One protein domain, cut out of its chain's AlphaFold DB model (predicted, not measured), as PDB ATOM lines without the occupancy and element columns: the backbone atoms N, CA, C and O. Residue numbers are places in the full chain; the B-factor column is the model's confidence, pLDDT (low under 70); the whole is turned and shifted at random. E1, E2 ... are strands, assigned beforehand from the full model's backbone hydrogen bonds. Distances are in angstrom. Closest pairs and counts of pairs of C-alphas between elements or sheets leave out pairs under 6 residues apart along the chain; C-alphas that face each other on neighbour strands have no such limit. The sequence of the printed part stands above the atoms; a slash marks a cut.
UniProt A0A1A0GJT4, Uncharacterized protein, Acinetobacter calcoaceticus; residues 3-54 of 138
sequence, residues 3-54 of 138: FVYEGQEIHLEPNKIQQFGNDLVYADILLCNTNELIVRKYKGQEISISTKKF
ATOM      1  N   PHE A   3      41.976  24.417  -0.468       91.31
ATOM      2  CA  PHE A   3      42.773  25.194  -1.411       91.31
ATOM      3  C   PHE A   3      41.928  26.335  -1.968       91.31
ATOM      4  O   PHE A   3      40.702  26.265  -1.957       91.31
ATOM      5  N   VAL A   4      42.583  27.381  -2.461       92.62
ATOM      6  CA  VAL A   4      41.896  28.485  -3.133       92.62
ATOM      7  C   VAL A   4      41.823  28.193  -4.629       92.62
ATOM      8  O   VAL A   4      42.832  27.844  -5.248       92.62
ATOM      9  N   TYR A   5      40.632  28.337  -5.204       91.19
ATOM     10  CA  TYR A   5      40.388  28.261  -6.641       91.19
ATOM     11  C   TYR A   5      39.453  29.404  -7.044       91.19
ATOM     12  O   TYR A   5      38.376  29.544  -6.473       91.19
ATOM     13  N   GLU A   6      39.891  30.251  -7.983       89.38
ATOM     14  CA  GLU A   6      39.137  31.431  -8.452       89.38
ATOM     15  C   GLU A   6      38.585  32.307  -7.304       89.38
ATOM     16  O   GLU A   6      37.443  32.760  -7.316       89.38
ATOM     17  N   GLY A   7      39.403  32.520  -6.268       90.25
ATOM     18  CA  GLY A   7      39.036  33.329  -5.101       90.25
ATOM     19  C   GLY A   7      38.065  32.660  -4.120       90.25
ATOM     20  O   GLY A   7      37.694  33.289  -3.133       90.25
ATOM     21  N   GLN A   8      37.672  31.403  -4.349       92.00
ATOM     22  CA  GLN A   8      36.824  30.622  -3.444       92.00
ATOM     23  C   GLN A   8      37.659  29.604  -2.661       92.00
ATOM     24  O   GLN A   8      38.539  28.942  -3.219       92.00
ATOM     25  N   GLU A   9      37.379  29.474  -1.364       94.69
ATOM     26  CA  GLU A   9      37.974  28.442  -0.515       94.69
ATOM     27  C   GLU A   9      37.249  27.110  -0.733       94.69
ATOM     28  O   GLU A   9      36.058  26.970  -0.455       94.69
ATOM     29  N   ILE A  10      37.972  26.123  -1.259       94.81
ATOM     30  CA  ILE A  10      37.450  24.795  -1.562       94.81
ATOM     31  C   ILE A  10      37.951  23.820  -0.506       94.81
ATOM     32  O   ILE A  10      39.136  23.480  -0.462       94.81
ATOM     33  N   HIS A  11      37.041  23.350   0.344       94.31
ATOM     34  CA  HIS A  11      37.357  22.419   1.422       94.31
ATOM     35  C   HIS A  11      37.278  20.968   0.954       94.31
ATOM     36  O   HIS A  11      36.270  20.551   0.394       94.31
ATOM     37  N   LEU A  12      38.314  20.182   1.244       93.19
ATOM     38  CA  LEU A  12      38.302  18.732   1.092       93.19
ATOM     39  C   LEU A  12      37.913  18.069   2.410       93.19
ATOM     40  O   LEU A  12      38.552  18.290   3.450       93.19
ATOM     41  N   GLU A  13      36.920  17.189   2.328       93.31
ATOM     42  CA  GLU A  13      36.551  16.269   3.403       93.31
ATOM     43  C   GLU A  13      37.553  15.096   3.488       93.31
ATOM     44  O   GLU A  13      37.705  14.352   2.517       93.31
ATOM     45  N   PRO A  14      38.247  14.883   4.624       91.06
ATOM     46  CA  PRO A  14      39.293  13.859   4.723       91.06
ATOM     47  C   PRO A  14      38.830  12.419   4.459       91.06
ATOM     48  O   PRO A  14      39.615  11.611   3.977       91.06
ATOM     49  N   ASN A  15      37.571  12.095   4.757       93.62
ATOM     50  CA  ASN A  15      36.968  10.774   4.533       93.62
ATOM     51  C   ASN A  15      36.731  10.443   3.045       93.62
ATOM     52  O   ASN A  15      36.481   9.286   2.717       93.62
ATOM     53  N   LYS A  16      36.806  11.436   2.153       94.50
ATOM     54  CA  LYS A  16      36.683  11.265   0.696       94.50
ATOM     55  C   LYS A  16      38.036  11.137  -0.007       94.50
ATOM     56  O   LYS A  16      38.077  10.993  -1.224       94.50
ATOM     57  N   ILE A  17      39.139  11.190   0.740       94.44
ATOM     58  CA  ILE A  17      40.483  10.940   0.218       94.44
ATOM     59  C   ILE A  17      40.722   9.432   0.239       94.44
ATOM     60  O   ILE A  17      40.654   8.806   1.297       94.44
ATOM     61  N   GLN A  18      41.005   8.855  -0.922       93.81
ATOM     62  CA  GLN A  18      41.204   7.420  -1.101       93.81
ATOM     63  C   GLN A  18      42.610   7.145  -1.637       93.81
ATOM     64  O   GLN A  18      43.149   7.926  -2.419       93.81
ATOM     65  N   GLN A  19      43.199   6.028  -1.214       92.75
ATOM     66  CA  GLN A  19      44.455   5.527  -1.766       92.75
ATOM     67  C   GLN A  19      44.138   4.664  -2.992       92.75
ATOM     68  O   GLN A  19      43.381   3.698  -2.883       92.75
ATOM     69  N   PHE A  20      44.729   4.987  -4.138       88.38
ATOM     70  CA  PHE A  20      44.621   4.199  -5.363       88.38
ATOM     71  C   PHE A  20      46.024   3.879  -5.885       88.38
ATOM     72  O   PHE A  20      46.718   4.734  -6.430       88.38
ATOM     73  N   GLY A  21      46.481   2.643  -5.668       86.94
ATOM     74  CA  GLY A  21      47.883   2.295  -5.902       86.94
ATOM     75  C   GLY A  21      48.802   3.127  -5.004       86.94
ATOM     76  O   GLY A  21      48.643   3.105  -3.784       86.94
ATOM     77  N   ASN A  22      49.724   3.882  -5.603       86.69
ATOM     78  CA  ASN A  22      50.634   4.789  -4.890       86.69
ATOM     79  C   ASN A  22      50.102   6.228  -4.780       86.69
ATOM     80  O   ASN A  22      50.691   7.038  -4.064       86.69
ATOM     81  N   ASP A  23      48.973   6.534  -5.417       89.31
ATOM     82  CA  ASP A  23      48.441   7.892  -5.503       89.31
ATOM     83  C   ASP A  23      47.294   8.109  -4.514       89.31
ATOM     84  O   ASP A  23      46.533   7.189  -4.195       89.31
ATOM     85  N   LEU A  24      47.147   9.345  -4.032       94.69
ATOM     86  CA  LEU A  24      45.932   9.769  -3.343       94.69
ATOM     87  C   LEU A  24      44.987  10.414  -4.345       94.69
ATOM     88  O   LEU A  24      45.390  11.241  -5.164       94.69
ATOM     89  N   VAL A  25      43.709  10.081  -4.244       94.94
ATOM     90  CA  VAL A  25      42.669  10.615  -5.120       94.94
ATOM     91  C   VAL A  25      41.513  11.117  -4.272       94.94
ATOM     92  O   VAL A  25      41.160  10.514  -3.255       94.94
ATOM     93  N   TYR A  26      40.922  12.234  -4.675       96.06
ATOM     94  CA  TYR A  26      39.673  12.697  -4.088       96.06
ATOM     95  C   TYR A  26      38.486  12.035  -4.795       96.06
ATOM     96  O   TYR A  26      38.434  12.012  -6.021       96.06
ATOM     97  N   ALA A  27      37.554  11.477  -4.020       95.12
ATOM     98  CA  ALA A  27      36.451  10.679  -4.556       95.12
ATOM     99  C   ALA A  27      35.408  11.505  -5.333       95.12
ATOM    100  O   ALA A  27      34.792  10.991  -6.266       95.12
ATOM    101  N   ASP A  28      35.208  12.765  -4.946       96.50
ATOM    102  CA  ASP A  28      34.254  13.663  -5.598       96.50
ATOM    103  C   ASP A  28      34.927  14.473  -6.714       96.50
ATOM    104  O   ASP A  28      36.134  14.720  -6.707       96.50
ATOM    105  N   ILE A  29      34.117  14.931  -7.666       96.50
ATOM    106  CA  ILE A  29      34.563  15.749  -8.795       96.50
ATOM    107  C   ILE A  29      34.304  17.219  -8.488       96.50
ATOM    108  O   ILE A  29      33.208  17.581  -8.062       96.50
ATOM    109  N   LEU A  30      35.277  18.092  -8.740       97.31
ATOM    110  CA  LEU A  30      35.053  19.533  -8.656       97.31
ATOM    111  C   LEU A  30      34.388  20.032  -9.944       97.31
ATOM    112  O   LEU A  30      35.006  20.003 -11.008       97.31
ATOM    113  N   LEU A  31      33.151  20.519  -9.856       96.81
ATOM    114  CA  LEU A  31      32.535  21.277 -10.944       96.81
ATOM    115  C   LEU A  31      33.150  22.679 -10.975       96.81
ATOM    116  O   LEU A  31      33.040  23.415  -9.995       96.81
ATOM    117  N   CYS A  32      33.805  23.046 -12.073       94.94
ATOM    118  CA  CYS A  32      34.478  24.340 -12.221       94.94
ATOM    119  C   CYS A  32      34.623  24.736 -13.703       94.94
ATOM    120  O   CYS A  32      33.905  24.228 -14.560       94.94
ATOM    121  N   ASN A  33      35.530  25.663 -14.020       92.31
ATOM    122  CA  ASN A  33      35.736  26.180 -15.380       92.31
ATOM    123  C   ASN A  33      36.811  25.425 -16.185       92.31
ATOM    124  O   ASN A  33      37.067  25.764 -17.344       92.31
ATOM    125  N   THR A  34      37.425  24.389 -15.606       91.88
ATOM    126  CA  THR A  34      38.497  23.606 -16.234       91.88
ATOM    127  C   THR A  34      38.228  22.100 -16.170       91.88
ATOM    128  O   THR A  34      37.460  21.630 -15.336       91.88
ATOM    129  N   ASN A  35      38.846  21.359 -17.094       93.12
ATOM    130  CA  ASN A  35      38.929  19.893 -17.081       93.12
ATOM    131  C   ASN A  35      40.317  19.410 -16.623       93.12
ATOM    132  O   ASN A  35      40.618  18.219 -16.690       93.12
ATOM    133  N   GLU A  36      41.198  20.328 -16.224       94.06
ATOM    134  CA  GLU A  36      42.539  19.987 -15.767       94.06
ATOM    135  C   GLU A  36      42.496  19.326 -14.391       94.06
ATOM    136  O   GLU A  36      41.775  19.764 -13.490       94.06
ATOM    137  N   LEU A  37      43.301  18.279 -14.221       93.06
ATOM    138  CA  LEU A  37      43.489  17.634 -12.930       93.06
ATOM    139  C   LEU A  37      44.155  18.614 -11.960       93.06
ATOM    140  O   LEU A  37      45.216  19.169 -12.250       93.06
ATOM    141  N   ILE A  38      43.565  18.797 -10.782       94.06
ATOM    142  CA  ILE A  38      44.162  19.628  -9.738       94.06
ATOM    143  C   ILE A  38      44.985  18.726  -8.821       94.06
ATOM    144  O   ILE A  38      44.442  17.854  -8.149       94.06
ATOM    145  N   VAL A  39      46.295  18.966  -8.750       93.38
ATOM    146  CA  VAL A  39      47.197  18.255  -7.831       93.38
ATOM    147  C   VAL A  39      47.531  19.143  -6.637       93.38
ATOM    148  O   VAL A  39      47.877  20.323  -6.787       93.38
ATOM    149  N   ARG A  40      47.405  18.606  -5.421       91.31
ATOM    150  CA  ARG A  40      47.761  19.291  -4.165       91.31
ATOM    151  C   ARG A  40      48.561  18.364  -3.261       91.31
ATOM    152  O   ARG A  40      48.500  17.156  -3.410       91.31
ATOM    153  N   LYS A  41      49.300  18.912  -2.294       89.12
ATOM    154  CA  LYS A  41      49.986  18.105  -1.273       89.12
ATOM    155  C   LYS A  41      49.092  17.902  -0.053       89.12
ATOM    156  O   LYS A  41      48.602  18.874   0.518       89.12
ATOM    157  N   TYR A  42      48.942  16.658   0.385       84.75
ATOM    158  CA  TYR A  42      48.262  16.263   1.614       84.75
ATOM    159  C   TYR A  42      49.151  15.302   2.405       84.75
ATOM    160  O   TYR A  42      49.530  14.245   1.916       84.75
ATOM    161  N   LYS A  43      49.519  15.689   3.635       85.44
ATOM    162  CA  LYS A  43      50.401  14.901   4.521       85.44
ATOM    163  C   LYS A  43      51.711  14.435   3.854       85.44
ATOM    164  O   LYS A  43      52.207  13.356   4.141       85.44
ATOM    165  N   GLY A  44      52.275  15.265   2.975       86.00
ATOM    166  CA  GLY A  44      53.528  14.970   2.267       86.00
ATOM    167  C   GLY A  44      53.376  14.164   0.971       86.00
ATOM    168  O   GLY A  44      54.359  14.032   0.252       86.00
ATOM    169  N   GLN A  45      52.169  13.705   0.634       89.94
ATOM    170  CA  GLN A  45      51.863  12.972  -0.598       89.94
ATOM    171  C   GLN A  45      50.985  13.816  -1.529       89.94
ATOM    172  O   GLN A  45      50.262  14.707  -1.080       89.94
ATOM    173  N   GLU A  46      51.063  13.574  -2.834       92.31
ATOM    174  CA  GLU A  46      50.213  14.256  -3.810       92.31
ATOM    175  C   GLU A  46      48.812  13.641  -3.831       92.31
ATOM    176  O   GLU A  46      48.656  12.425  -3.905       92.31
ATOM    177  N   ILE A  47      47.799  14.504  -3.749       94.38
ATOM    178  CA  ILE A  47      46.396  14.180  -3.968       94.38
ATOM    179  C   ILE A  47      45.933  14.770  -5.295       94.38
ATOM    180  O   ILE A  47      46.050  15.975  -5.537       94.38
ATOM    181  N   SER A  48      45.376  13.897  -6.122       95.31
ATOM    182  CA  SER A  48      44.772  14.212  -7.406       95.31
ATOM    183  C   SER A  48      43.277  14.470  -7.243       95.31
ATOM    184  O   SER A  48      42.550  13.675  -6.643       95.31
ATOM    185  N   ILE A  49      42.814  15.594  -7.778       95.69
ATOM    186  CA  ILE A  49      41.422  16.034  -7.730       95.69
ATOM    187  C   ILE A  49      40.916  16.140  -9.162       95.69
ATOM    188  O   ILE A  49      41.359  16.998  -9.933       95.69
ATOM    189  N   SER A  50      39.963  15.278  -9.500       96.12
ATOM    190  CA  SER A  50      39.272  15.315 -10.784       96.12
ATOM    191  C   SER A  50      38.383  16.549 -10.880       96.12
ATOM    192  O   SER A  50      37.645  16.881  -9.949       96.12
ATOM    193  N   THR A  51      38.424  17.210 -12.029       96.62
ATOM    194  CA  THR A  51      37.574  18.359 -12.334       96.62
ATOM    195  C   THR A  51      36.608  18.023 -13.459       96.62
ATOM    196  O   THR A  51      36.828  17.111 -14.260       96.62
ATOM    197  N   LYS A  52      35.501  18.757 -13.505       95.81
ATOM    198  CA  LYS A  52      34.574  18.759 -14.627       95.81
ATOM    199  C   LYS A  52      34.290  20.202 -14.998       95.81
ATOM    200  O   LYS A  52      33.731  20.955 -14.201       95.81
ATOM    201  N   LYS A  53      34.633  20.558 -16.232       94.50
ATOM    202  CA  LYS A  53      34.315  21.854 -16.810       94.50
ATOM    203  C   LYS A  53      32.812  21.964 -17.011       94.50
ATOM    204  O   LYS A  53      32.196  21.114 -17.657       94.50
ATOM    205  N   PHE A  54      32.235  23.028 -16.478       91.56
ATOM    206  CA  PHE A  54      30.876  23.422 -16.792       91.56
ATOM    207  C   PHE A  54      30.824  24.045 -18.188       91.56
ATOM    208  O   PHE A  54      31.601  24.942 -18.520       91.56
TER     209      PHE A  54
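What this domain is: This is residues 3 to 54 of the 138 residues of an uncharacterized protein of Acinetobacter calcoaceticus (UniProt A0A1A0GJT4). A strongly twisted sheet of four short strands, E3, E4, E7 and E6, makes one end of the domain, and two separate strand pairs stand at the other: the hairpin E1 and E2, and the pair E5 and E8, into which E4 and E7 run on. The parts form a loose, incomplete ring round an open middle, with E1 and E2 apart from the other strands. The printed part has 52 residues with eight named strands, E1 to E8 in chain order, and no named helix, and its class is all strand. The large sheet, in the order E3, E4, E7, E6, is mixed; E1 and E2 are antiparallel, E5 and E8 parallel. By its radius of gyration of the C-alphas, 10.9 A, the whole is compact, and it is elongated, spanning 29 by 18 by 16 A.

How they stand to each other: The largest sheet runs, strand beside strand, E3, residues 17 to 20, E4, residues 23 to 26, E7, residues 45 to 49, and E6, residues 38 to 42. E3 and E6 are its edge strands. E6 and E7 form a hairpin, antiparallel at 146 degrees, with N 40 and O 47 within hydrogen-bond range at 3.0 A. E4 and E7 are parallel at 40 degrees, with N 48 and O 24 2.8 A apart. E3 and E4 form a hairpin, with N 18 and O 25 at 2.9 A. From edge to edge the strands' lines turn by 100 degrees. E4 runs on into E5, residues 29 to 32, across a break of 2 residues at 63 degrees. E7 runs on into E8, residues 51 to 53, across a break of 1 residue at 28 degrees. E5 and E8 are parallel neighbours, with N 52 and O 30 at 2.8 A. E1, residues 3 to 5, and E2, residues 8 to 11, form a hairpin, with N 10 and O 3 at 2.8 A. E1 is only just apart from E6, the closest C-alphas being 8.2 A apart.

Where its parts are: E7 and E6 are the longest strands, 13.0 A and 12.5 A from first to last C-alpha; C-alpha 45 begins E7 at (51.863, 12.972, -0.598). E4 measures 10.1 A, E3 9.7 A, E2 9.6 A and E5 9.2 A, and E1 and E8 6.5 A each. E1 begins at C-alpha 3, (42.773, 25.194, -1.411), and E8 ends at C-alpha 53, (34.315, 21.854, -16.810).

The domain as a whole: The two C-alphas farthest apart are those of Gly 7 and Gly 21, at 32.3 A. The printed part has no cut, and its links between strands are tight. The mean pLDDT of the printed part is 92.7, and no printed residue is under 70.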